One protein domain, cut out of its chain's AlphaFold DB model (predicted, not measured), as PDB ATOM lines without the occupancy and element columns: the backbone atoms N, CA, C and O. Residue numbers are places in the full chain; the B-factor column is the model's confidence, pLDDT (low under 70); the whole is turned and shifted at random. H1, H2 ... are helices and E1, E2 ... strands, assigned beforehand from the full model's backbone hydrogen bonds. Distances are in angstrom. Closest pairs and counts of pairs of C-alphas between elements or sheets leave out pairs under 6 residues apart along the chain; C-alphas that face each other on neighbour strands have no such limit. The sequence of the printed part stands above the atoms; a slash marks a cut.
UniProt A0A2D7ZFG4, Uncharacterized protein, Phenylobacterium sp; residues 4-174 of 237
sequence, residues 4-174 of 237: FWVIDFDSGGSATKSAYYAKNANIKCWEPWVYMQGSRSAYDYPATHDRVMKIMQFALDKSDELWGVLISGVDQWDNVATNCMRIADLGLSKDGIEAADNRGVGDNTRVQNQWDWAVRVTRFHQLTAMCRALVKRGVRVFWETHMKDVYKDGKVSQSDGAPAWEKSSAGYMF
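This is residues 4 to 174 of the 237 residues of an uncharacterized protein of Phenylobacterium sp (UniProt A0A2D7ZFG4). A parallel sheet of four strands, in the order E2 E1 E3 E4, is covered by H1 on one face and by the longer helices H2 and H5, side by side, on the other. H3 crosses H2 and H5 beyond the strands' ends, and the hairpin of E5 and E6 lies off to one side. The printed part has 171 residues, with six named helices and six named strands in the order E1 H1 E2 H2 E3 H3 H4 H5 E4 E5 E6 H6; the class is mixed, helices and strands. It is compact, with a radius of gyration of the C-alphas of 17.3 A and spans of 50 by 42 by 32 A.

Start at E1, residues 4 to 8, an inner strand whose parallel neighbours are E2, residues 27 to 30, and E3, residues 66 to 72; E4, residues 140 to 143, is parallel to E3. Within hydrogen-bond range you will find N 28 and O 4 at 2.9 A, N 70 and O 5 at 2.8 A, and N 69 and O 140 at 2.8 A. H1, residues 12 to 20, is on the sheet at a height of 9.8 A; E1, H1 and E2 form a strand-helix-strand unit, parallel neighbour strands with a helix between, and its crossover is right-handed. On the opposite face are H2, residues 45 to 61, and H5, residues 114 to 136, which both run along the strands. H2 and H5 touch at a shallow tilt of 23 degrees, the same way, closest at C-alphas 60 and 134, 6.0 A. H3, residues 74 to 89, is the hub and only grazes the sheet. It touches H2 at C-alphas 84 and 46, 5.4 A, H5 at C-alphas 81 and 120, 5.2 A, and H4, residues 96 to 100, at C-alphas 86 and 99, 6.0 A, the closest of each pair. Look next at the antiparallel hairpin of E5, residues 147 to 152, and E6, residues 155 to 163, where N 148 and O 162 are 2.8 A apart. H6, residues 169 to 172, is close to H5 but not clearly touching, at 7.8 A between C-alphas 172 and 128. Every O i to N i+4 pair is within hydrogen-bond range in H1, H2 and H4, against 11 of 12 in H3 and 14 of 19 in H5; H6 is too short for one.

Find C-alpha 4 at (-3.506, -6.967, -29.864), where E1 begins. H2 measures 24.4 A, H3 20.8 A, and H5 33.0 A with a kink of 33 degrees near residue 124. E6 bends by 84 degrees at residue 160. H6 ends at C-alpha 172, (-2.993, -25.654, -40.879).

The C-alphas farthest apart, of Lys 23 and Asp 107, are 51.9 A from each other. The printed part has no cut; its long links join E2 to H2 and H4 to H5. Look for pLDDT under 70 at residues 102 to 110, 112 and 159.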
ATOM      1  N   PHE A   4      -2.851  -6.287 -28.752       98.12
ATOM      2  CA  PHE A   4      -3.506  -6.967 -29.864       98.12
ATOM      3  C   PHE A   4      -3.116  -6.277 -31.167       98.12
ATOM      4  O   PHE A   4      -3.366  -5.081 -31.340       98.12
ATOM      5  N   TRP A   5      -2.452  -7.001 -32.061       98.50
ATOM      6  CA  TRP A   5      -2.011  -6.446 -33.340       98.50
ATOM      7  C   TRP A   5      -2.922  -6.911 -34.466       98.50
ATOM      8  O   TRP A   5      -3.313  -8.071 -34.508       98.50
ATOM      9  N   VAL A   6      -3.228  -6.014 -35.395       98.56
ATOM     10  CA  VAL A   6      -3.987  -6.310 -36.607       98.56
ATOM     11  C   VAL A   6      -3.094  -6.017 -37.802       98.56
ATOM     12  O   VAL A   6      -2.582  -4.907 -37.918       98.56
ATOM     13  N   ILE A   7      -2.878  -7.007 -38.659       98.50
ATOM     14  CA  ILE A   7      -2.299  -6.821 -39.990       98.50
ATOM     15  C   ILE A   7      -3.485  -6.589 -40.923       98.50
ATOM     16  O   ILE A   7      -4.261  -7.512 -41.161       98.50
ATOM     17  N   ASP A   8      -3.677  -5.340 -41.332       97.69
ATOM     18  CA  ASP A   8      -4.984  -4.820 -41.744       97.69
ATOM     19  C   ASP A   8      -5.061  -4.603 -43.260       97.69
ATOM     20  O   ASP A   8      -4.849  -3.492 -43.739       97.69
ATOM     21  N   PHE A   9      -5.297  -5.665 -44.038       97.56
ATOM     22  CA  PHE A   9      -5.279  -5.558 -45.502       97.56
ATOM     23  C   PHE A   9      -6.515  -4.867 -46.090       97.56
ATOM     24  O   PHE A   9      -6.402  -4.244 -47.145       97.56
ATOM     25  N   ASP A  10      -7.676  -4.974 -45.447       93.62
ATOM     26  CA  ASP A  10      -8.955  -4.453 -45.951       93.62
ATOM     27  C   ASP A  10      -9.464  -3.221 -45.181       93.62
ATOM     28  O   ASP A  10     -10.549  -2.712 -45.462       93.62
ATOM     29  N   SER A  11      -8.655  -2.701 -44.251       94.44
ATOM     30  CA  SER A  11      -8.975  -1.576 -43.360       94.44
ATOM     31  C   SER A  11     -10.070  -1.847 -42.320       94.44
ATOM     32  O   SER A  11     -10.426  -0.930 -41.566       94.44
ATOM     33  N   GLY A  12     -10.607  -3.067 -42.225       92.56
ATOM     34  CA  GLY A  12     -11.647  -3.424 -41.261       92.56
ATOM     35  C   GLY A  12     -11.183  -3.243 -39.813       92.56
ATOM     36  O   GLY A  12     -11.926  -2.726 -38.964       92.56
ATOM     37  N   GLY A  13      -9.918  -3.570 -39.531       94.31
ATOM     38  CA  GLY A  13      -9.303  -3.388 -38.220       94.31
ATOM     39  C   GLY A  13      -9.187  -1.917 -37.819       94.31
ATOM     40  O   GLY A  13      -9.580  -1.528 -36.715       94.31
ATOM     41  N   SER A  14      -8.669  -1.076 -38.712       95.81
ATOM     42  CA  SER A  14      -8.496   0.366 -38.496       95.81
ATOM     43  C   SER A  14      -9.829   1.108 -38.423       95.81
ATOM     44  O   SER A  14      -9.990   1.978 -37.561       95.81
ATOM     45  N   ALA A  15     -10.811   0.736 -39.247       95.81
ATOM     46  CA  ALA A  15     -12.167   1.277 -39.172       95.81
ATOM     47  C   ALA A  15     -12.817   0.946 -37.818       95.81
ATOM     48  O   ALA A  15     -13.277   1.844 -37.112       95.81
ATOM     49  N   THR A  16     -12.747  -0.316 -37.386       93.50
ATOM     50  CA  THR A  16     -13.286  -0.747 -36.086       93.50
ATOM     51  C   THR A  16     -12.584  -0.045 -34.925       93.50
ATOM     52  O   THR A  16     -13.233   0.452 -33.999       93.50
ATOM     53  N   LYS A  17     -11.247   0.038 -34.965       94.94
ATOM     54  CA  LYS A  17     -10.478   0.725 -33.927       94.94
ATOM     55  C   LYS A  17     -10.838   2.207 -33.862       94.94
ATOM     56  O   LYS A  17     -11.046   2.712 -32.764       94.94
ATOM     57  N   SER A  18     -10.902   2.902 -34.994       95.56
ATOM     58  CA  SER A  18     -11.191   4.340 -35.010       95.56
ATOM     59  C   SER A  18     -12.607   4.654 -34.518       95.56
ATOM     60  O   SER A  18     -12.773   5.600 -33.752       95.56
ATOM     61  N   ALA A  19     -13.596   3.826 -34.861       93.62
ATOM     62  CA  ALA A  19     -14.982   4.018 -34.444       93.62
ATOM     63  C   ALA A  19     -15.221   3.715 -32.953       93.62
ATOM     64  O   ALA A  19     -15.903   4.479 -32.272       93.62
ATOM     65  N   TYR A  20     -14.659   2.618 -32.433       91.94
ATOM     66  CA  TYR A  20     -15.058   2.084 -31.118       91.94
ATOM     67  C   TYR A  20     -13.933   2.046 -30.078       91.94
ATOM     68  O   TYR A  20     -14.200   1.985 -28.879       91.94
ATOM     69  N   TYR A  21     -12.670   2.108 -30.505       93.69
ATOM     70  CA  TYR A  21     -11.502   1.906 -29.639       93.69
ATOM     71  C   TYR A  21     -10.401   2.953 -29.860       93.69
ATOM     72  O   TYR A  21      -9.222   2.670 -29.640       93.69
ATOM     73  N   ALA A  22     -10.766   4.175 -30.266       93.44
ATOM     74  CA  ALA A  22      -9.818   5.203 -30.709       93.44
ATOM     75  C   ALA A  22      -8.707   5.504 -29.684       93.44
ATOM     76  O   ALA A  22      -7.559   5.740 -30.053       93.44
ATOM     77  N   LYS A  23      -9.039   5.452 -28.386       94.62
ATOM     78  CA  LYS A  23      -8.114   5.730 -27.274       94.62
ATOM     79  C   LYS A  23      -7.408   4.482 -26.725       94.62
ATOM     80  O   LYS A  23      -6.602   4.599 -25.804       94.62
ATOM     81  N   ASN A  24      -7.696   3.288 -27.249       94.88
ATOM     82  CA  ASN A  24      -7.073   2.055 -26.773       94.88
ATOM     83  C   ASN A  24      -5.688   1.869 -27.411       94.88
ATOM     84  O   ASN A  24      -5.557   1.389 -28.539       94.88
ATOM     85  N   ALA A  25      -4.646   2.227 -26.658       94.75
ATOM     86  CA  ALA A  25      -3.255   2.096 -27.086       94.75
ATOM     87  C   ALA A  25      -2.781   0.636 -27.225       94.75
ATOM     88  O   ALA A  25      -1.765   0.387 -27.870       94.75
ATOM     89  N   ASN A  26      -3.505  -0.336 -26.655       96.81
ATOM     90  CA  ASN A  26      -3.128  -1.749 -26.726       96.81
ATOM     91  C   ASN A  26      -3.562  -2.422 -28.033       96.81
ATOM     92  O   ASN A  26      -3.129  -3.541 -28.291       96.81
ATOM     93  N   ILE A  27      -4.395  -1.774 -28.854       97.44
ATOM     94  CA  ILE A  27      -4.753  -2.268 -30.189       97.44
ATOM     95  C   ILE A  27      -3.881  -1.546 -31.211       97.44
ATOM     96  O   ILE A  27      -3.927  -0.318 -31.312       97.44
ATOM     97  N   LYS A  28      -3.100  -2.283 -31.997       97.31
ATOM     98  CA  LYS A  28      -2.234  -1.712 -33.032       97.31
ATOM     99  C   LYS A  28      -2.597  -2.272 -34.398       97.31
ATOM    100  O   LYS A  28      -2.367  -3.446 -34.653       97.31
ATOM    101  N   CYS A  29      -3.120  -1.420 -35.272       98.00
ATOM    102  CA  CYS A  29      -3.334  -1.760 -36.673       98.00
ATOM    103  C   CYS A  29      -2.075  -1.391 -37.458       98.00
ATOM    104  O   CYS A  29      -1.575  -0.269 -37.350       98.00
ATOM    105  N   TRP A  30      -1.537  -2.354 -38.189       98.25
ATOM    106  CA  TRP A  30      -0.392  -2.192 -39.062       98.25
ATOM    107  C   TRP A  30      -0.885  -2.157 -40.495       98.25
ATOM    108  O   TRP A  30      -1.522  -3.110 -40.930       98.25
ATOM    109  N   GLU A  31      -0.530  -1.092 -41.208       97.12
ATOM    110  CA  GLU A  31      -0.698  -0.982 -42.656       97.12
ATOM    111  C   GLU A  31       0.248  -1.977 -43.351       97.12
ATOM    112  O   GLU A  31       1.475  -1.778 -43.256       97.12
ATOM    113  N   PRO A  32      -0.259  -3.054 -43.983       97.56
ATOM    114  CA  PRO A  32       0.586  -3.995 -44.703       97.56
ATOM    115  C   PRO A  32       1.044  -3.451 -46.059       97.56
ATOM    116  O   PRO A  32       2.136  -3.816 -46.495       97.56
ATOM    117  N   TRP A  33       0.258  -2.591 -46.710       97.38
ATOM    118  CA  TRP A  33       0.496  -2.164 -48.083       97.38
ATOM    119  C   TRP A  33       1.689  -1.216 -48.192       97.38
ATOM    120  O   TRP A  33       1.869  -0.279 -47.407       97.38
ATOM    121  N   VAL A  34       2.516  -1.447 -49.209       96.88
ATOM    122  CA  VAL A  34       3.532  -0.496 -49.661       96.88
ATOM    123  C   VAL A  34       3.017   0.176 -50.925       96.88
ATOM    124  O   VAL A  34       2.813  -0.473 -51.951       96.88
ATOM    125  N   TYR A  35       2.799   1.486 -50.838       93.75
ATOM    126  CA  TYR A  35       2.307   2.288 -51.953       93.75
ATOM    127  C   TYR A  35       3.434   2.611 -52.931       93.75
ATOM    128  O   TYR A  35       4.523   3.021 -52.525       93.75
ATOM    129  N   MET A  36       3.155   2.462 -54.224       88.19
ATOM    130  CA  MET A  36       4.103   2.776 -55.289       88.19
ATOM    131  C   MET A  36       3.823   4.173 -55.852       88.19
ATOM    132  O   MET A  36       2.673   4.540 -56.086       88.19
ATOM    133  N   GLN A  37       4.873   4.960 -56.095       84.50
ATOM    134  CA  GLN A  37       4.767   6.240 -56.802       84.50
ATOM    135  C   GLN A  37       5.164   6.076 -58.271       84.50
ATOM    136  O   GLN A  37       6.074   5.317 -58.589       84.50
ATOM    137  N   GLY A  38       4.495   6.805 -59.169       77.88
ATOM    138  CA  GLY A  38       4.849   6.838 -60.594       77.88
ATOM    139  C   GLY A  38       4.550   5.551 -61.374       77.88
ATOM    140  O   GLY A  38       5.055   5.386 -62.480       77.88
ATOM    141  N   SER A  39       3.736   4.650 -60.819       78.56
ATOM    142  CA  SER A  39       3.321   3.394 -61.451       78.56
ATOM    143  C   SER A  39       1.831   3.390 -61.772       78.56
ATOM    144  O   SER A  39       1.054   4.180 -61.235       78.56
ATOM    145  N   ARG A  40       1.422   2.477 -62.655       82.19
ATOM    146  CA  ARG A  40       0.012   2.240 -62.993       82.19
ATOM    147  C   ARG A  40      -0.717   1.440 -61.905       82.19
ATOM    148  O   ARG A  40      -1.942   1.443 -61.879       82.19
ATOM    149  N   SER A  41       0.023   0.767 -61.023       85.00
ATOM    150  CA  SER A  41      -0.489   0.075 -59.833       85.00
ATOM    151  C   SER A  41      -0.356   0.961 -58.595       85.00
ATOM    152  O   SER A  41       0.665   1.624 -58.421       85.00
ATOM    153  N   ALA A  42      -1.347   0.915 -57.699       87.44
ATOM    154  CA  ALA A  42      -1.277   1.590 -56.401       87.44
ATOM    155  C   ALA A  42      -0.266   0.937 -55.440       87.44
ATOM    156  O   ALA A  42       0.278   1.613 -54.566       87.44
ATOM    157  N   TYR A  43      -0.003  -0.363 -55.606       93.25
ATOM    158  CA  TYR A  43       0.775  -1.162 -54.661       93.25
ATOM    159  C   TYR A  43       2.017  -1.780 -55.294       93.25
ATOM    160  O   TYR A  43       1.985  -2.273 -56.428       93.25
ATOM    161  N   ASP A  44       3.087  -1.800 -54.505       94.31
ATOM    162  CA  ASP A  44       4.267  -2.632 -54.704       94.31
ATOM    163  C   ASP A  44       4.050  -3.968 -53.989       94.31
ATOM    164  O   ASP A  44       4.171  -4.065 -52.765       94.31
ATOM    165  N   TYR A  45       3.664  -4.998 -54.745       95.25
ATOM    166  CA  TYR A  45       3.349  -6.311 -54.181       95.25
ATOM    167  C   TYR A  45       4.571  -7.009 -53.559       95.25
ATOM    168  O   TYR A  45       4.437  -7.461 -52.417       95.25
ATOM    169  N   PRO A  46       5.753  -7.068 -54.211       95.25
ATOM    170  CA  PRO A  46       6.967  -7.579 -53.572       95.25
ATOM    171  C   PRO A  46       7.328  -6.842 -52.275       95.25
ATOM    172  O   PRO A  46       7.543  -7.485 -51.247       95.25
ATOM    173  N   ALA A  47       7.319  -5.505 -52.276       96.75
ATOM    174  CA  ALA A  47       7.637  -4.740 -51.070       96.75
ATOM    175  C   ALA A  47       6.570  -4.904 -49.973       96.75
ATOM    176  O   ALA A  47       6.904  -4.927 -48.787       96.75
ATOM    177  N   THR A  48       5.297  -5.056 -50.350       98.12
ATOM    178  CA  THR A  48       4.190  -5.390 -49.436       98.12
ATOM    179  C   THR A  48       4.415  -6.755 -48.785       98.12
ATOM    180  O   THR A  48       4.307  -6.878 -47.565       98.12
ATOM    181  N   HIS A  49       4.789  -7.779 -49.562       98.25
ATOM    182  CA  HIS A  49       5.113  -9.110 -49.034       98.25
ATOM    183  C   HIS A  49       6.253  -9.041 -48.011       98.25
ATOM    184  O   HIS A  49       6.086  -9.474 -46.866       98.25
ATOM    185  N   ASP A  50       7.361  -8.394 -48.374       98.31
ATOM    186  CA  ASP A  50       8.515  -8.209 -47.490       98.31
ATOM    187  C   ASP A  50       8.159  -7.431 -46.219       98.31
ATOM    188  O   ASP A  50       8.621  -7.761 -45.122       98.31
ATOM    189  N   ARG A  51       7.328  -6.392 -46.340       98.50
ATOM    190  CA  ARG A  51       6.846  -5.606 -45.203       98.50
ATOM    191  C   ARG A  51       6.043  -6.468 -44.235       98.50
ATOM    192  O   ARG A  51       6.296  -6.401 -43.034       98.50
ATOM    193  N   VAL A  52       5.133  -7.302 -44.734       98.69
ATOM    194  CA  VAL A  52       4.352  -8.232 -43.903       98.69
ATOM    195  C   VAL A  52       5.280  -9.218 -43.195       98.69
ATOM    196  O   VAL A  52       5.143  -9.417 -41.988       98.69
ATOM    197  N   MET A  53       6.278  -9.777 -43.889       98.62
ATOM    198  CA  MET A  53       7.270 -10.657 -43.257       98.62
ATOM    199  C   MET A  53       8.044  -9.945 -42.146       98.62
ATOM    200  O   MET A  53       8.171 -10.498 -41.055       98.62
ATOM    201  N   LYS A  54       8.492  -8.704 -42.370       98.75
ATOM    202  CA  LYS A  54       9.186  -7.891 -41.354       98.75
ATOM    203  C   LYS A  54       8.294  -7.579 -40.151       98.75
ATOM    204  O   LYS A  54       8.751  -7.700 -39.017       98.75
ATOM    205  N   ILE A  55       7.024  -7.229 -40.370       98.62
ATOM    206  CA  ILE A  55       6.070  -6.993 -39.273       98.62
ATOM    207  C   ILE A  55       5.875  -8.274 -38.453       98.62
ATOM    208  O   ILE A  55       5.877  -8.221 -37.224       98.62
ATOM    209  N   MET A  56       5.751  -9.431 -39.105       98.69
ATOM    210  CA  MET A  56       5.553 -10.709 -38.417       98.69
ATOM    211  C   MET A  56       6.815 -11.216 -37.707       98.69
ATOM    212  O   MET A  56       6.705 -11.810 -36.636       98.69
ATOM    213  N   GLN A  57       8.007 -10.956 -38.251       98.56
ATOM    214  CA  GLN A  57       9.281 -11.172 -37.549       98.56
ATOM    215  C   GLN A  57       9.350 -10.310 -36.289       98.56
ATOM    216  O   GLN A  57       9.591 -10.823 -35.201       98.56
ATOM    217  N   PHE A  58       9.016  -9.025 -36.412       98.50
ATOM    218  CA  PHE A  58       8.950  -8.131 -35.265       98.50
ATOM    219  C   PHE A  58       7.909  -8.586 -34.230       98.50
ATOM    220  O   PHE A  58       8.165  -8.535 -33.031       98.50
ATOM    221  N   ALA A  59       6.753  -9.094 -34.670       98.50
ATOM    222  CA  ALA A  59       5.749  -9.669 -33.776       98.50
ATOM    223  C   ALA A  59       6.278 -10.901 -33.025       98.50
ATOM    224  O   ALA A  59       5.975 -11.072 -31.846       98.50
ATOM    225  N   LEU A  60       7.081 -11.749 -33.679       98.44
ATOM    226  CA  LEU A  60       7.740 -12.874 -33.018       98.44
ATOM    227  C   LEU A  60       8.698 -12.379 -31.937       98.44
ATOM    228  O   LEU A  60       8.601 -12.846 -30.804       98.44
ATOM    229  N   ASP A  61       9.565 -11.419 -32.246       98.31
ATOM    230  CA  ASP A  61      10.508 -10.842 -31.276       98.31
ATOM    231  C   ASP A  61       9.795 -10.185 -30.086       98.31
ATOM    232  O   ASP A  61      10.332 -10.121 -28.982       98.31
ATOM    233  N   LYS A  62       8.558  -9.730 -30.301       97.94
ATOM    234  CA  LYS A  62       7.692  -9.115 -29.295       97.94
ATOM    235  C   LYS A  62       6.638 -10.053 -28.707       97.94
ATOM    236  O   LYS A  62       5.725  -9.573 -28.042       97.94
ATOM    237  N   SER A  63       6.745 -11.369 -28.893       97.81
ATOM    238  CA  SER A  63       5.674 -12.315 -28.533       97.81
ATOM    239  C   SER A  63       5.210 -12.227 -27.076       97.81
ATOM    240  O   SER A  63       4.021 -12.383 -26.805       97.81
ATOM    241  N   ASP A  64       6.108 -11.920 -26.138       97.38
ATOM    242  CA  ASP A  64       5.766 -11.810 -24.712       97.38
ATOM    243  C   ASP A  64       4.880 -10.591 -24.408       97.38
ATOM    244  O   ASP A  64       4.079 -10.608 -23.467       97.38
ATOM    245  N   GLU A  65       4.956  -9.563 -25.256       97.44
ATOM    246  CA  GLU A  65       4.137  -8.354 -25.200       97.44
ATOM    247  C   GLU A  65       2.776  -8.542 -25.897       97.44
ATOM    248  O   GLU A  65       1.892  -7.701 -25.734       97.44
ATOM    249  N   LEU A  66       2.562  -9.638 -26.641       98.31
ATOM    250  CA  LEU A  66       1.365  -9.861 -27.458       98.31
ATOM    251  C   LEU A  66       0.349 -10.786 -26.785       98.31
ATOM    252  O   LEU A  66       0.647 -11.900 -26.355       98.31
ATOM    253  N   TRP A  67      -0.901 -10.332 -26.737       97.62
ATOM    254  CA  TRP A  67      -2.057 -11.164 -26.414       97.62
ATOM    255  C   TRP A  67      -2.514 -11.940 -27.652       97.62
ATOM    256  O   TRP A  67      -2.821 -13.133 -27.562       97.62
ATOM    257  N   GLY A  68      -2.526 -11.269 -28.806       98.06
ATOM    258  CA  GLY A  68      -2.919 -11.878 -30.064       98.06
ATOM    259  C   GLY A  68      -2.572 -11.052 -31.297       98.06
ATOM    260  O   GLY A  68      -2.246  -9.868 -31.204       98.06
ATOM    261  N   VAL A  69      -2.668 -11.707 -32.451       98.56
ATOM    262  CA  VAL A  69      -2.487 -11.134 -33.783       98.56
ATOM    263  C   VAL A  69      -3.674 -11.533 -34.655       98.56
ATOM    264  O   VAL A  69      -4.011 -12.712 -34.733       98.56
ATOM    265  N   LEU A  70      -4.293 -10.568 -35.323       98.44
ATOM    266  CA  LEU A  70      -5.290 -10.778 -36.366       98.44
ATOM    267  C   LEU A  70      -4.667 -10.491 -37.729       98.44
ATOM    268  O   LEU A  70      -4.077  -9.433 -37.929       98.44
ATOM    269  N   ILE A  71      -4.823 -11.423 -38.662       98.19
ATOM    270  CA  ILE A  71      -4.622 -11.182 -40.089       98.19
ATOM    271  C   ILE A  71      -6.007 -10.919 -40.681       98.19
ATOM    272  O   ILE A  71      -6.803 -11.854 -40.796       98.19
ATOM    273  N   SER A  72      -6.301  -9.655 -40.978       97.31
ATOM    274  CA  SER A  72      -7.582  -9.211 -41.540       97.31
ATOM    275  C   SER A  72      -7.478  -9.136 -43.063       97.31
ATOM    276  O   SER A  72      -6.430  -8.743 -43.574       97.31
ATOM    277  N   GLY A  73      -8.505  -9.587 -43.788       96.19
ATOM    278  CA  GLY A  73      -8.481  -9.677 -45.253       96.19
ATOM    279  C   GLY A  73      -7.460 -10.678 -45.820       96.19
ATOM    280  O   GLY A  73      -6.636 -10.326 -46.666       96.19
ATOM    281  N   VAL A  74      -7.466 -11.942 -45.372       96.81
ATOM    282  CA  VAL A  74      -6.514 -12.981 -45.847       96.81
ATOM    283  C   VAL A  74      -6.607 -13.239 -47.361       96.81
ATOM    284  O   VAL A  74      -5.615 -13.641 -47.977       96.81
ATOM    285  N   ASP A  75      -7.746 -12.970 -47.993       95.19
ATOM    286  CA  ASP A  75      -7.889 -13.008 -49.453       95.19
ATOM    287  C   ASP A  75      -6.962 -12.012 -50.160       95.19
ATOM    288  O   ASP A  75      -6.390 -12.320 -51.209       95.19
ATOM    289  N   GLN A  76      -6.726 -10.849 -49.553       96.31
ATOM    290  CA  GLN A  76      -5.789  -9.864 -50.077       96.31
ATOM    291  C   GLN A  76      -4.340 -10.325 -49.911       96.31
ATOM    292  O   GLN A  76      -3.522 -10.096 -50.802       96.31
ATOM    293  N   TRP A  77      -4.011 -11.053 -48.838       97.44
ATOM    294  CA  TRP A  77      -2.702 -11.704 -48.719       97.44
ATOM    295  C   TRP A  77      -2.478 -12.746 -49.825       97.44
ATOM    296  O   TRP A  77      -1.395 -12.823 -50.412       97.44
ATOM    297  N   ASP A  78      -3.511 -13.517 -50.166       95.62
ATOM    298  CA  ASP A  78      -3.461 -14.450 -51.293       95.62
ATOM    299  C   ASP A  78      -3.256 -13.740 -52.640       95.62
ATOM    300  O   ASP A  78      -2.498 -14.207 -53.502       95.62
ATOM    301  N   ASN A  79      -3.871 -12.568 -52.797       94.44
ATOM    302  CA  ASN A  79      -3.655 -11.690 -53.940       94.44
ATOM    303  C   ASN A  79      -2.203 -11.170 -53.991       94.44
ATOM    304  O   ASN A  79      -1.563 -11.229 -55.043       94.44
ATOM    305  N   VAL A  80      -1.630 -10.757 -52.854       96.62
ATOM    306  CA  VAL A  80      -0.213 -10.359 -52.754       96.62
ATOM    307  C   VAL A  80       0.710 -11.497 -53.181       96.62
ATOM    308  O   VAL A  80       1.579 -11.291 -54.028       96.62
ATOM    309  N   ALA A  81       0.500 -12.710 -52.661       96.50
ATOM    310  CA  ALA A  81       1.295 -13.881 -53.028       96.50
ATOM    311  C   ALA A  81       1.188 -14.210 -54.530       96.50
ATOM    312  O   ALA A  81       2.185 -14.564 -55.162       96.50
ATOM    313  N   THR A  82      -0.003 -14.054 -55.113       93.44
ATOM    314  CA  THR A  82      -0.242 -14.266 -56.550       93.44
ATOM    315  C   THR A  82       0.518 -13.255 -57.410       93.44
ATOM    316  O   THR A  82       1.155 -13.643 -58.390       93.44
ATOM    317  N   ASN A  83       0.487 -11.973 -57.043       93.50
ATOM    318  CA  ASN A  83       1.195 -10.926 -57.781       93.50
ATOM    319  C   ASN A  83       2.715 -11.035 -57.620       93.50
ATOM    320  O   ASN A  83       3.430 -10.881 -58.606       93.50
ATOM    321  N   CYS A  84       3.219 -11.376 -56.428       94.75
ATOM    322  CA  CYS A  84       4.650 -11.632 -56.221       94.75
ATOM    323  C   CYS A  84       5.162 -12.741 -57.141       94.75
ATOM    324  O   CYS A  84       6.177 -12.558 -57.809       94.75
ATOM    325  N   MET A  85       4.413 -13.845 -57.235       93.50
ATOM    326  CA  MET A  85       4.756 -14.953 -58.120       93.50
ATOM    327  C   MET A  85       4.904 -14.484 -59.575       93.50
ATOM    328  O   MET A  85       5.881 -14.815 -60.237       93.50
ATOM    329  N   ARG A  86       3.946 -13.702 -60.084       90.25
ATOM    330  CA  ARG A  86       3.949 -13.250 -61.487       90.25
ATOM    331  C   ARG A  86       5.027 -12.210 -61.773       90.25
ATOM    332  O   ARG A  86       5.664 -12.290 -62.817       90.25
ATOM    333  N   ILE A  87       5.218 -11.262 -60.861       90.12
ATOM    334  CA  ILE A  87       6.109 -10.115 -61.060       90.12
ATOM    335  C   ILE A  87       7.556 -10.487 -60.741       90.12
ATOM    336  O   ILE A  87       8.431 -10.378 -61.594       90.12
ATOM    337  N   ALA A  88       7.815 -10.926 -59.510       91.12
ATOM    338  CA  ALA A  88       9.171 -11.072 -58.992       91.12
ATOM    339  C   ALA A  88       9.748 -12.475 -59.200       91.12
ATOM    340  O   ALA A  88      10.940 -12.602 -59.459       91.12
ATOM    341  N   ASP A  89       8.921 -13.519 -59.082       90.81
ATOM    342  CA  ASP A  89       9.429 -14.895 -59.103       90.81
ATOM    343  C   ASP A  89       9.507 -15.478 -60.526       90.81
ATOM    344  O   ASP A  89      10.462 -16.177 -60.853       90.81
ATOM    345  N   LEU A  90       8.520 -15.184 -61.383       88.94
ATOM    346  CA  LEU A  90       8.453 -15.700 -62.758       88.94
ATOM    347  C   LEU A  90       8.805 -14.656 -63.832       88.94
ATOM    348  O   LEU A  90       8.992 -15.025 -64.988       88.94
ATOM    349  N   GLY A  91       8.860 -13.366 -63.481       85.44
ATOM    350  CA  GLY A  91       9.162 -12.286 -64.431       85.44
ATOM    351  C   GLY A  91       8.147 -12.145 -65.575       85.44
ATOM    352  O   GLY A  91       8.496 -11.658 -66.646       85.44
ATOM    353  N   LEU A  92       6.903 -12.591 -65.369       84.25
ATOM    354  CA  LEU A  92       5.842 -12.605 -66.386       84.25
ATOM    355  C   LEU A  92       5.097 -11.274 -66.494       84.25
ATOM    356  O   LEU A  92       4.238 -11.120 -67.361       84.25
ATOM    357  N   SER A  93       5.318 -10.355 -65.557       84.56
ATOM    358  CA  SER A  93       4.568  -9.104 -65.462       84.56
ATOM    359  C   SER A  93       5.417  -8.005 -64.846       84.56
ATOM    360  O   SER A  93       6.168  -8.257 -63.906       84.56
ATOM    361  N   LYS A  94       5.277  -6.771 -65.336       84.12
ATOM    362  CA  LYS A  94       6.025  -5.618 -64.805       84.12
ATOM    363  C   LYS A  94       5.354  -4.981 -63.593       84.12
ATOM    364  O   LYS A  94       6.028  -4.395 -62.753       84.12
ATOM    365  N   ASP A  95       4.030  -5.069 -63.515       83.19
ATOM    366  CA  ASP A  95       3.229  -4.459 -62.460       83.19
ATOM    367  C   ASP A  95       1.970  -5.285 -62.140       83.19
ATOM    368  O   ASP A  95       1.711  -6.330 -62.739       83.19
ATOM    369  N   GLY A  96       1.186  -4.810 -61.169       83.88
ATOM    370  CA  GLY A  96      -0.050  -5.460 -60.731       83.88
ATOM    371  C   GLY A  96      -1.186  -5.479 -61.755       83.88
ATOM    372  O   GLY A  96      -2.031  -6.367 -61.699       83.88
ATOM    373  N   ILE A  97      -1.235  -4.521 -62.687       85.06
ATOM    374  CA  ILE A  97      -2.262  -4.508 -63.741       85.06
ATOM    375  C   ILE A  97      -1.937  -5.587 -64.763       85.06
ATOM    376  O   ILE A  97      -2.808  -6.366 -65.147       85.06
ATOM    377  N   GLU A  98      -0.677  -5.647 -65.179       82.81
ATOM    378  CA  GLU A  98      -0.182  -6.666 -66.094       82.81
ATOM    379  C   GLU A  98      -0.327  -8.063 -65.477       82.81
ATOM    380  O   GLU A  98      -0.844  -8.979 -66.116       82.81
ATOM    381  N   ALA A  99       0.000  -8.185 -64.188       83.06
ATOM    382  CA  ALA A  99      -0.193  -9.406 -63.424       83.06
ATOM    383  C   ALA A  99      -1.670  -9.783 -63.246       83.06
ATOM    384  O   ALA A  99      -1.943 -10.953 -63.003       83.06
ATOM    385  N   ALA A 100      -2.631  -8.868 -63.392       79.69
ATOM    386  CA  ALA A 100      -4.057  -9.191 -63.360       79.69
ATOM    387  C   ALA A 100      -4.593  -9.697 -64.715       79.69
ATOM    388  O   ALA A 100      -5.652 -10.335 -64.751       79.69
ATOM    389  N   ASP A 101      -3.881  -9.473 -65.830       74.00
ATOM    390  CA  ASP A 101      -4.344  -9.892 -67.159       74.00
ATOM    391  C   ASP A 101      -4.102 -11.389 -67.421       74.00
ATOM    392  O   ASP A 101      -3.145 -11.821 -68.066       74.00
ATOM    393  N   ASN A 102      -5.052 -12.207 -66.969       62.38
ATOM    394  CA  ASN A 102      -5.079 -13.652 -67.211       62.38
ATOM    395  C   ASN A 102      -5.276 -14.047 -68.683       62.38
ATOM    396  O   ASN A 102      -5.184 -15.232 -69.014       62.38
ATOM    397  N   ARG A 103      -5.583 -13.099 -69.578       59.56
ATOM    398  CA  ARG A 103      -5.842 -13.398 -70.989       59.56
ATOM    399  C   ARG A 103      -4.546 -13.528 -71.784       59.56
ATOM    400  O   ARG A 103      -4.584 -14.158 -72.839       59.56
ATOM    401  N   GLY A 104      -3.415 -13.029 -71.280       54.34
ATOM    402  CA  GLY A 104      -2.145 -13.027 -72.017       54.34
ATOM    403  C   GLY A 104      -2.233 -12.225 -73.320       54.34
ATOM    404  O   GLY A 104      -1.725 -12.662 -74.343       54.34
ATOM    405  N   VAL A 105      -2.973 -11.111 -73.320       44.06
ATOM    406  CA  VAL A 105      -3.119 -10.260 -74.510       44.06
ATOM    407  C   VAL A 105      -1.925  -9.297 -74.550       44.06
ATOM    408  O   VAL A 105      -1.823  -8.420 -73.699       44.06
ATOM    409  N   GLY A 106      -1.017  -9.494 -75.514       54.34
ATOM    410  CA  GLY A 106       0.280  -8.801 -75.649       54.34
ATOM    411  C   GLY A 106       1.467  -9.782 -75.629       54.34
ATOM    412  O   GLY A 106       1.254 -10.984 -75.759       54.34
ATOM    413  N   ASP A 107       2.695  -9.298 -75.402       50.75
ATOM    414  CA  ASP A 107       3.911 -10.126 -75.192       50.75
ATOM    415  C   ASP A 107       3.889 -10.932 -73.865       50.75
ATOM    416  O   ASP A 107       4.883 -11.540 -73.461       50.75
ATOM    417  N   ASN A 108       2.759 -10.942 -73.152       55.19
ATOM    418  CA  ASN A 108       2.651 -11.513 -71.815       55.19
ATOM    419  C   ASN A 108       2.525 -13.029 -71.858       55.19
ATOM    420  O   ASN A 108       1.549 -13.601 -72.352       55.19
ATOM    421  N   THR A 109       3.493 -13.688 -71.232       62.31
ATOM    422  CA  THR A 109       3.501 -15.141 -71.106       62.31
ATOM    423  C   THR A 109       2.561 -15.545 -69.969       62.31
ATOM    424  O   THR A 109       2.733 -15.146 -68.819       62.31
ATOM    425  N   ARG A 110       1.521 -16.325 -70.285       68.88
ATOM    426  CA  ARG A 110       0.630 -16.900 -69.263       68.88
ATOM    427  C   ARG A 110       1.430 -17.789 -68.313       68.88
ATOM    428  O   ARG A 110       2.424 -18.379 -68.720       68.88
ATOM    429  N   VAL A 111       0.940 -17.966 -67.083       70.50
ATOM    430  CA  VAL A 111       1.418 -19.049 -66.209       70.50
ATOM    431  C   VAL A 111       1.174 -20.369 -66.945       70.50
ATOM    432  O   VAL A 111       0.020 -20.764 -67.130       70.50
ATOM    433  N   GLN A 112       2.244 -20.992 -67.441       69.56
ATOM    434  CA  GLN A 112       2.135 -22.129 -68.356       69.56
ATOM    435  C   GLN A 112       1.956 -23.441 -67.605       69.56
ATOM    436  O   GLN A 112       1.269 -24.336 -68.098       69.56
ATOM    437  N   ASN A 113       2.530 -23.549 -66.404       77.56
ATOM    438  CA  ASN A 113       2.603 -24.819 -65.713       77.56
ATOM    439  C   ASN A 113       1.874 -24.810 -64.376       77.56
ATOM    440  O   ASN A 113       1.901 -23.850 -63.609       77.56
ATOM    441  N   GLN A 114       1.262 -25.945 -64.046       70.56
ATOM    442  CA  GLN A 114       0.571 -26.102 -62.771       70.56
ATOM    443  C   GLN A 114       1.530 -25.984 -61.573       70.56
ATOM    444  O   GLN A 114       1.120 -25.507 -60.517       70.56
ATOM    445  N   TRP A 115       2.798 -26.380 -61.726       76.06
ATOM    446  CA  TRP A 115       3.804 -26.280 -60.662       76.06
ATOM    447  C   TRP A 115       4.225 -24.843 -60.350       76.06
ATOM    448  O   TRP A 115       4.652 -24.590 -59.228       76.06
ATOM    449  N   ASP A 116       4.033 -23.889 -61.264       83.31
ATOM    450  CA  ASP A 116       4.315 -22.473 -60.999       83.31
ATOM    451  C   ASP A 116       3.444 -21.963 -59.840       83.31
ATOM    452  O   ASP A 116       3.902 -21.214 -58.981       83.31
ATOM    453  N   TRP A 117       2.215 -22.479 -59.707       86.56
ATOM    454  CA  TRP A 117       1.334 -22.169 -58.580       86.56
ATOM    455  C   TRP A 117       1.887 -22.615 -57.221       86.56
ATOM    456  O   TRP A 117       1.489 -22.054 -56.197       86.56
ATOM    457  N   ALA A 118       2.827 -23.567 -57.178       90.12
ATOM    458  CA  ALA A 118       3.509 -23.939 -55.939       90.12
ATOM    459  C   ALA A 118       4.365 -22.785 -55.383       90.12
ATOM    460  O   ALA A 118       4.563 -22.701 -54.168       90.12
ATOM    461  N   VAL A 119       4.814 -21.855 -56.234       91.62
ATOM    462  CA  VAL A 119       5.527 -20.640 -55.813       91.62
ATOM    463  C   VAL A 119       4.593 -19.716 -55.032       91.62
ATOM    464  O   VAL A 119       4.920 -19.339 -53.905       91.62
ATOM    465  N   ARG A 120       3.384 -19.432 -55.546       93.44
ATOM    466  CA  ARG A 120       2.346 -18.697 -54.795       93.44
ATOM    467  C   ARG A 120       2.041 -19.381 -53.464       93.44
ATOM    468  O   ARG A 120       1.987 -18.709 -52.438       93.44
ATOM    469  N   VAL A 121       1.841 -20.700 -53.471       94.81
ATOM    470  CA  VAL A 121       1.557 -21.475 -52.249       94.81
ATOM    471  C   VAL A 121       2.691 -21.308 -51.231       94.81
ATOM    472  O   VAL A 121       2.438 -21.069 -50.050       94.81
ATOM    473  N   THR A 122       3.943 -21.342 -51.690       95.19
ATOM    474  CA  THR A 122       5.123 -21.105 -50.849       95.19
ATOM    475  C   THR A 122       5.122 -19.688 -50.270       95.19
ATOM    476  O   THR A 122       5.246 -19.534 -49.054       95.19
ATOM    477  N   ARG A 123       4.907 -18.658 -51.102       95.69
ATOM    478  CA  ARG A 123       4.798 -17.248 -50.677       95.69
ATOM    479  C   ARG A 123       3.705 -17.050 -49.629       95.69
ATOM    480  O   ARG A 123       3.942 -16.393 -48.616       95.69
ATOM    481  N   PHE A 124       2.533 -17.648 -49.840       97.69
ATOM    482  CA  PHE A 124       1.407 -17.564 -48.914       97.69
ATOM    483  C   PHE A 124       1.747 -18.200 -47.559       97.69
ATOM    484  O   PHE A 124       1.523 -17.596 -46.505       97.69
ATOM    485  N   HIS A 125       2.337 -19.400 -47.573       97.44
ATOM    486  CA  HIS A 125       2.633 -20.152 -46.353       97.44
ATOM    487  C   HIS A 125       3.840 -19.662 -45.560       97.44
ATOM    488  O   HIS A 125       4.008 -20.090 -44.415       97.44
ATOM    489  N   GLN A 126       4.620 -18.715 -46.077       97.62
ATOM    490  CA  GLN A 126       5.573 -17.976 -45.248       97.62
ATOM    491  C   GLN A 126       4.845 -17.257 -44.098       97.62
ATOM    492  O   GLN A 126       5.246 -17.403 -42.942       97.62
ATOM    493  N   LEU A 127       3.699 -16.609 -44.361       98.06
ATOM    494  CA  LEU A 127       2.874 -16.021 -43.297       98.06
ATOM    495  C   LEU A 127       2.313 -17.093 -42.352       98.06
ATOM    496  O   LEU A 127       2.339 -16.920 -41.132       98.06
ATOM    497  N   THR A 128       1.853 -18.228 -42.893       97.62
ATOM    498  CA  THR A 128       1.382 -19.365 -42.082       97.62
ATOM    499  C   THR A 128       2.462 -19.864 -41.123       97.62
ATOM    500  O   THR A 128       2.168 -20.140 -39.959       97.62
ATOM    501  N   ALA A 129       3.715 -19.967 -41.574       97.81
ATOM    502  CA  ALA A 129       4.831 -20.400 -40.739       97.81
ATOM    503  C   ALA A 129       5.062 -19.438 -39.562       97.81
ATOM    504  O   ALA A 129       5.166 -19.895 -38.420       97.81
ATOM    505  N   MET A 130       5.038 -18.124 -39.812       98.25
ATOM    506  CA  MET A 130       5.179 -17.104 -38.764       98.25
ATOM    507  C   MET A 130       4.016 -17.131 -37.771       98.25
ATOM    508  O   MET A 130       4.230 -17.109 -36.560       98.25
ATOM    509  N   CYS A 131       2.785 -17.276 -38.266       98.19
ATOM    510  CA  CYS A 131       1.596 -17.427 -37.429       98.19
ATOM    511  C   CYS A 131       1.707 -18.647 -36.503       98.19
ATOM    512  O   CYS A 131       1.435 -18.559 -35.309       98.19
ATOM    513  N   ARG A 132       2.169 -19.790 -37.020       97.12
ATOM    514  CA  ARG A 132       2.376 -20.999 -36.206       97.12
ATOM    515  C   ARG A 132       3.489 -20.820 -35.178       97.12
ATOM    516  O   ARG A 132       3.381 -21.361 -34.080       97.12
ATOM    517  N   ALA A 133       4.548 -20.089 -35.515       98.12
ATOM    518  CA  ALA A 133       5.605 -19.762 -34.567       98.12
ATOM    519  C   ALA A 133       5.084 -18.874 -33.421       98.12
ATOM    520  O   ALA A 133       5.403 -19.149 -32.267       98.12
ATOM    521  N   LEU A 134       4.212 -17.900 -33.706       98.44
ATOM    522  CA  LEU A 134       3.532 -17.088 -32.687       98.44
ATOM    523  C   LEU A 134       2.636 -17.935 -31.773       98.44
ATOM    524  O   LEU A 134       2.727 -17.821 -30.553       98.44
ATOM    525  N   VAL A 135       1.837 -18.842 -32.346       96.69
ATOM    526  CA  VAL A 135       0.992 -19.766 -31.566       96.69
ATOM    527  C   VAL A 135       1.828 -20.625 -30.618       96.69
ATOM    528  O   VAL A 135       1.475 -20.769 -29.451       96.69
ATOM    529  N   LYS A 136       2.978 -21.145 -31.072       96.25
ATOM    530  CA  LYS A 136       3.910 -21.899 -30.211       96.25
ATOM    531  C   LYS A 136       4.467 -21.068 -29.048       96.25
ATOM    532  O   LYS A 136       4.857 -21.650 -28.043       96.25
ATOM    533  N   ARG A 137       4.498 -19.738 -29.173       97.44
ATOM    534  CA  ARG A 137       4.897 -18.792 -28.115       97.44
ATOM    535  C   ARG A 137       3.709 -18.315 -27.261       97.44
ATOM    536  O   ARG A 137       3.846 -17.375 -26.491       97.44
ATOM    537  N   GLY A 138       2.537 -18.943 -27.393       95.44
ATOM    538  CA  GLY A 138       1.345 -18.623 -26.601       95.44
ATOM    539  C   GLY A 138       0.552 -17.403 -27.086       95.44
ATOM    540  O   GLY A 138      -0.360 -16.955 -26.389       95.44
ATOM    541  N   VAL A 139       0.865 -16.862 -28.269       97.69
ATOM    542  CA  VAL A 139       0.118 -15.750 -28.877       97.69
ATOM    543  C   VAL A 139      -1.100 -16.297 -29.623       97.69
ATOM    544  O   VAL A 139      -0.988 -17.229 -30.420       97.69
ATOM    545  N   ARG A 140      -2.281 -15.706 -29.401       96.00
ATOM    546  CA  ARG A 140      -3.507 -16.080 -30.129       96.00
ATOM    547  C   ARG A 140      -3.450 -15.524 -31.545       96.00
ATOM    548  O   ARG A 140      -3.284 -14.322 -31.707       96.00
ATOM    549  N   VAL A 141      -3.597 -16.367 -32.560       97.44
ATOM    550  CA  VAL A 141      -3.585 -15.911 -33.955       97.44
ATOM    551  C   VAL A 141      -4.942 -16.154 -34.594       97.44
ATOM    552  O   VAL A 141      -5.438 -17.279 -34.585       97.44
ATOM    553  N   PHE A 142      -5.515 -15.095 -35.158       96.81
ATOM    554  CA  PHE A 142      -6.807 -15.091 -35.830       96.81
ATOM    555  C   PHE A 142      -6.615 -14.753 -37.299       96.81
ATOM    556  O   PHE A 142      -5.824 -13.876 -37.642       96.81
ATOM    557  N   TRP A 143      -7.322 -15.472 -38.159       97.38
ATOM    558  CA  TRP A 143      -7.351 -15.233 -39.594       97.38
ATOM    559  C   TRP A 143      -8.789 -14.930 -39.980       97.38
ATOM    560  O   TRP A 143      -9.692 -15.687 -39.622       97.38
ATOM    561  N   GLU A 144      -8.983 -13.840 -40.703       95.94
ATOM    562  CA  GLU A 144     -10.282 -13.400 -41.191       95.94
ATOM    563  C   GLU A 144     -10.255 -13.333 -42.719       95.94
ATOM    564  O   GLU A 144      -9.302 -12.849 -43.326       95.94
ATOM    565  N   THR A 145     -11.309 -13.845 -43.347       95.38
ATOM    566  CA  THR A 145     -11.522 -13.759 -44.791       95.38
ATOM    567  C   THR A 145     -13.011 -13.775 -45.085       95.38
ATOM    568  O   THR A 145     -13.798 -14.334 -44.316       95.38
ATOM    569  N   HIS A 146     -13.395 -13.237 -46.238       91.69
ATOM    570  CA  HIS A 146     -14.741 -13.403 -46.767       91.69
ATOM    571  C   HIS A 146     -14.953 -14.807 -47.366       91.69
ATOM    572  O   HIS A 146     -14.001 -15.550 -47.645       91.69
ATOM    573  N   MET A 147     -16.223 -15.163 -47.577       91.88
ATOM    574  CA  MET A 147     -16.635 -16.354 -48.322       91.88
ATOM    575  C   MET A 147     -16.826 -15.986 -49.793       91.88
ATOM    576  O   MET A 147     -17.455 -14.974 -50.093       91.88
ATOM    577  N   LYS A 148     -16.308 -16.808 -50.707       88.88
ATOM    578  CA  LYS A 148     -16.500 -16.657 -52.153       88.88
ATOM    579  C   LYS A 148     -17.377 -17.765 -52.713       88.88
ATOM    580  O   LYS A 148     -17.318 -18.910 -52.252       88.88
ATOM    581  N   ASP A 149     -18.120 -17.435 -53.759       86.44
ATOM    582  CA  ASP A 149     -18.881 -18.415 -54.521       86.44
ATOM    583  C   ASP A 149     -17.949 -19.431 -55.182       86.44
ATOM    584  O   ASP A 149     -16.873 -19.109 -55.696       86.44
ATOM    585  N   VAL A 150     -18.378 -20.691 -55.184       81.19
ATOM    586  CA  VAL A 150     -17.657 -21.774 -55.854       81.19
ATOM    587  C   VAL A 150     -18.414 -22.127 -57.116       81.19
ATOM    588  O   VAL A 150     -19.493 -22.703 -57.030       81.19
ATOM    589  N   TYR A 151     -17.858 -21.837 -58.287       78.12
ATOM    590  CA  TYR A 151     -18.503 -22.159 -59.559       78.12
ATOM    591  C   TYR A 151     -18.039 -23.515 -60.098       78.12
ATOM    592  O   TYR A 151     -16.846 -23.821 -60.100       78.12
ATOM    593  N   LYS A 152     -18.982 -24.311 -60.604       78.06
ATOM    594  CA  LYS A 152     -18.737 -25.514 -61.403       78.06
ATOM    595  C   LYS A 152     -19.661 -25.465 -62.614       78.06
ATOM    596  O   LYS A 152     -20.859 -25.245 -62.460       78.06
ATOM    597  N   ASP A 153     -19.093 -25.596 -63.810       84.12
ATOM    598  CA  ASP A 153     -19.832 -25.546 -65.081       84.12
ATOM    599  C   ASP A 153     -20.701 -24.278 -65.234       84.12
ATOM    600  O   ASP A 153     -21.844 -24.321 -65.685       84.12
ATOM    601  N   GLY A 154     -20.171 -23.129 -64.791       78.38
ATOM    602  CA  GLY A 154     -20.859 -21.832 -64.848       78.38
ATOM    603  C   GLY A 154     -21.974 -21.633 -63.814       78.38
ATOM    604  O   GLY A 154     -22.645 -20.606 -63.840       78.38
ATOM    605  N   LYS A 155     -22.173 -22.580 -62.888       79.69
ATOM    606  CA  LYS A 155     -23.187 -22.505 -61.824       79.69
ATOM    607  C   LYS A 155     -22.544 -22.512 -60.444       79.69
ATOM    608  O   LYS A 155     -21.523 -23.165 -60.243       79.69
ATOM    609  N   VAL A 156     -23.156 -21.824 -59.481       79.44
ATOM    610  CA  VAL A 156     -22.745 -21.916 -58.073       79.44
ATOM    611  C   VAL A 156     -22.962 -23.357 -57.602       79.44
ATOM    612  O   VAL A 156     -24.053 -23.909 -57.696       79.44
ATOM    613  N   SER A 157     -21.883 -23.981 -57.147       76.56
ATOM    614  CA  SER A 157     -21.775 -25.400 -56.799       76.56
ATOM    615  C   SER A 157     -21.731 -25.652 -55.292       76.56
ATOM    616  O   SER A 157     -21.932 -26.784 -54.860       76.56
ATOM    617  N   GLN A 158     -21.499 -24.609 -54.490       74.75
ATOM    618  CA  GLN A 158     -21.599 -24.640 -53.031       74.75
ATOM    619  C   GLN A 158     -22.375 -23.415 -52.557       74.75
ATOM    620  O   GLN A 158     -21.903 -22.293 -52.706       74.75
ATOM    621  N   SER A 159     -23.555 -23.642 -51.981       63.06
ATOM    622  CA  SER A 159     -24.458 -22.581 -51.514       63.06
ATOM    623  C   SER A 159     -23.920 -21.798 -50.315       63.06
ATOM    624  O   SER A 159     -24.286 -20.647 -50.131       63.06
ATOM    625  N   ASP A 160     -23.055 -22.412 -49.505       71.88
ATOM    626  CA  ASP A 160     -22.410 -21.768 -48.353       71.88
ATOM    627  C   ASP A 160     -21.070 -21.090 -48.711       71.88
ATOM    628  O   ASP A 160     -20.423 -20.513 -47.836       71.88
ATOM    629  N   GLY A 161     -20.644 -21.170 -49.978       83.31
ATOM    630  CA  GLY A 161     -19.355 -20.671 -50.451       83.31
ATOM    631  C   GLY A 161     -18.143 -21.427 -49.888       83.31
ATOM    632  O   GLY A 161     -18.259 -22.423 -49.172       83.31
ATOM    633  N   ALA A 162     -16.952 -20.927 -50.207       88.44
ATOM    634  CA  ALA A 162     -15.688 -21.373 -49.626       88.44
ATOM    635  C   ALA A 162     -14.881 -20.171 -49.112       88.44
ATOM    636  O   ALA A 162     -14.986 -19.090 -49.693       88.44
ATOM    637  N   PRO A 163     -14.036 -20.330 -48.079       92.19
ATOM    638  CA  PRO A 163     -13.183 -19.238 -47.627       92.19
ATOM    639  C   PRO A 163     -12.250 -18.764 -48.750       92.19
ATOM    640  O   PRO A 163     -11.653 -19.573 -49.476       92.19
ATOM    641  N   ALA A 164     -12.118 -17.450 -48.906       92.88
ATOM    642  CA  ALA A 164     -11.280 -16.834 -49.927       92.88
ATOM    643  C   ALA A 164      -9.793 -16.813 -49.518       92.88
ATOM    644  O   ALA A 164      -9.197 -15.778 -49.286       92.88
ATOM    645  N   TRP A 165      -9.157 -17.980 -49.456       92.50
ATOM    646  CA  TRP A 165      -7.730 -18.114 -49.121       92.50
ATOM    647  C   TRP A 165      -7.030 -19.180 -49.977       92.50
ATOM    648  O   TRP A 165      -7.660 -19.830 -50.821       92.50
ATOM    649  N   GLU A 166      -5.735 -19.413 -49.735       93.88
ATOM    650  CA  GLU A 166      -5.018 -20.560 -50.302       93.88
ATOM    651  C   GLU A 166      -5.680 -21.876 -49.838       93.88
ATOM    652  O   GLU A 166      -5.979 -22.063 -48.657       93.88
ATOM    653  N   LYS A 167      -5.930 -22.797 -50.778       89.00
ATOM    654  CA  LYS A 167      -6.770 -23.995 -50.606       89.00
ATOM    655  C   LYS A 167      -6.307 -24.919 -49.473       89.00
ATOM    656  O   LYS A 167      -7.145 -25.506 -48.787       89.00
ATOM    657  N   SER A 168      -5.004 -25.083 -49.283       91.00
ATOM    658  CA  SER A 168      -4.437 -25.965 -48.260       91.00
ATOM    659  C   SER A 168      -4.394 -25.341 -46.855       91.00
ATOM    660  O   SER A 168      -4.205 -26.067 -45.873       91.00
ATOM    661  N   SER A 169      -4.688 -24.040 -46.721       93.06
ATOM    662  CA  SER A 169      -4.775 -23.310 -45.439       93.06
ATOM    663  C   SER A 169      -5.619 -24.026 -44.389       93.06
ATOM    664  O   SER A 169      -5.235 -24.091 -43.218       93.06
ATOM    665  N   ALA A 170      -6.728 -24.646 -44.805       91.69
ATOM    666  CA  ALA A 170      -7.610 -25.390 -43.914       91.69
ATOM    667  C   ALA A 170      -6.875 -26.492 -43.133       91.69
ATOM    668  O   ALA A 170      -7.238 -26.762 -41.990       91.69
ATOM    669  N   GLY A 171      -5.829 -27.111 -43.695       91.69
ATOM    670  CA  GLY A 171      -5.017 -28.129 -43.021       91.69
ATOM    671  C   GLY A 171      -4.247 -27.588 -41.810       91.69
ATOM    672  O   GLY A 171      -4.127 -28.285 -40.794       91.69
ATOM    673  N   TYR A 172      -3.814 -26.328 -41.888       92.00
ATOM    674  CA  TYR A 172      -2.993 -25.654 -40.879       92.00
ATOM    675  C   TYR A 172      -3.800 -25.035 -39.734       92.00
ATOM    676  O   TYR A 172      -3.244 -24.821 -38.659       92.00
ATOM    677  N   MET A 173      -5.096 -24.789 -39.930       91.81
ATOM    678  CA  MET A 173      -5.956 -24.218 -38.890       91.81
ATOM    679  C   MET A 173      -6.375 -25.272 -37.864       91.81
ATOM    680  O   MET A 173      -6.717 -26.406 -38.219       91.81
ATOM    681  N   PHE A 174      -6.385 -24.909 -36.584       91.31
ATOM    682  CA  PHE A 174      -6.936 -25.762 -35.523       91.31
ATOM    683  C   PHE A 174      -8.449 -25.615 -35.411       91.31
ATOM    684  O   PHE A 174      -9.143 -26.598 -35.159       91.31
TER     685      PHE A 174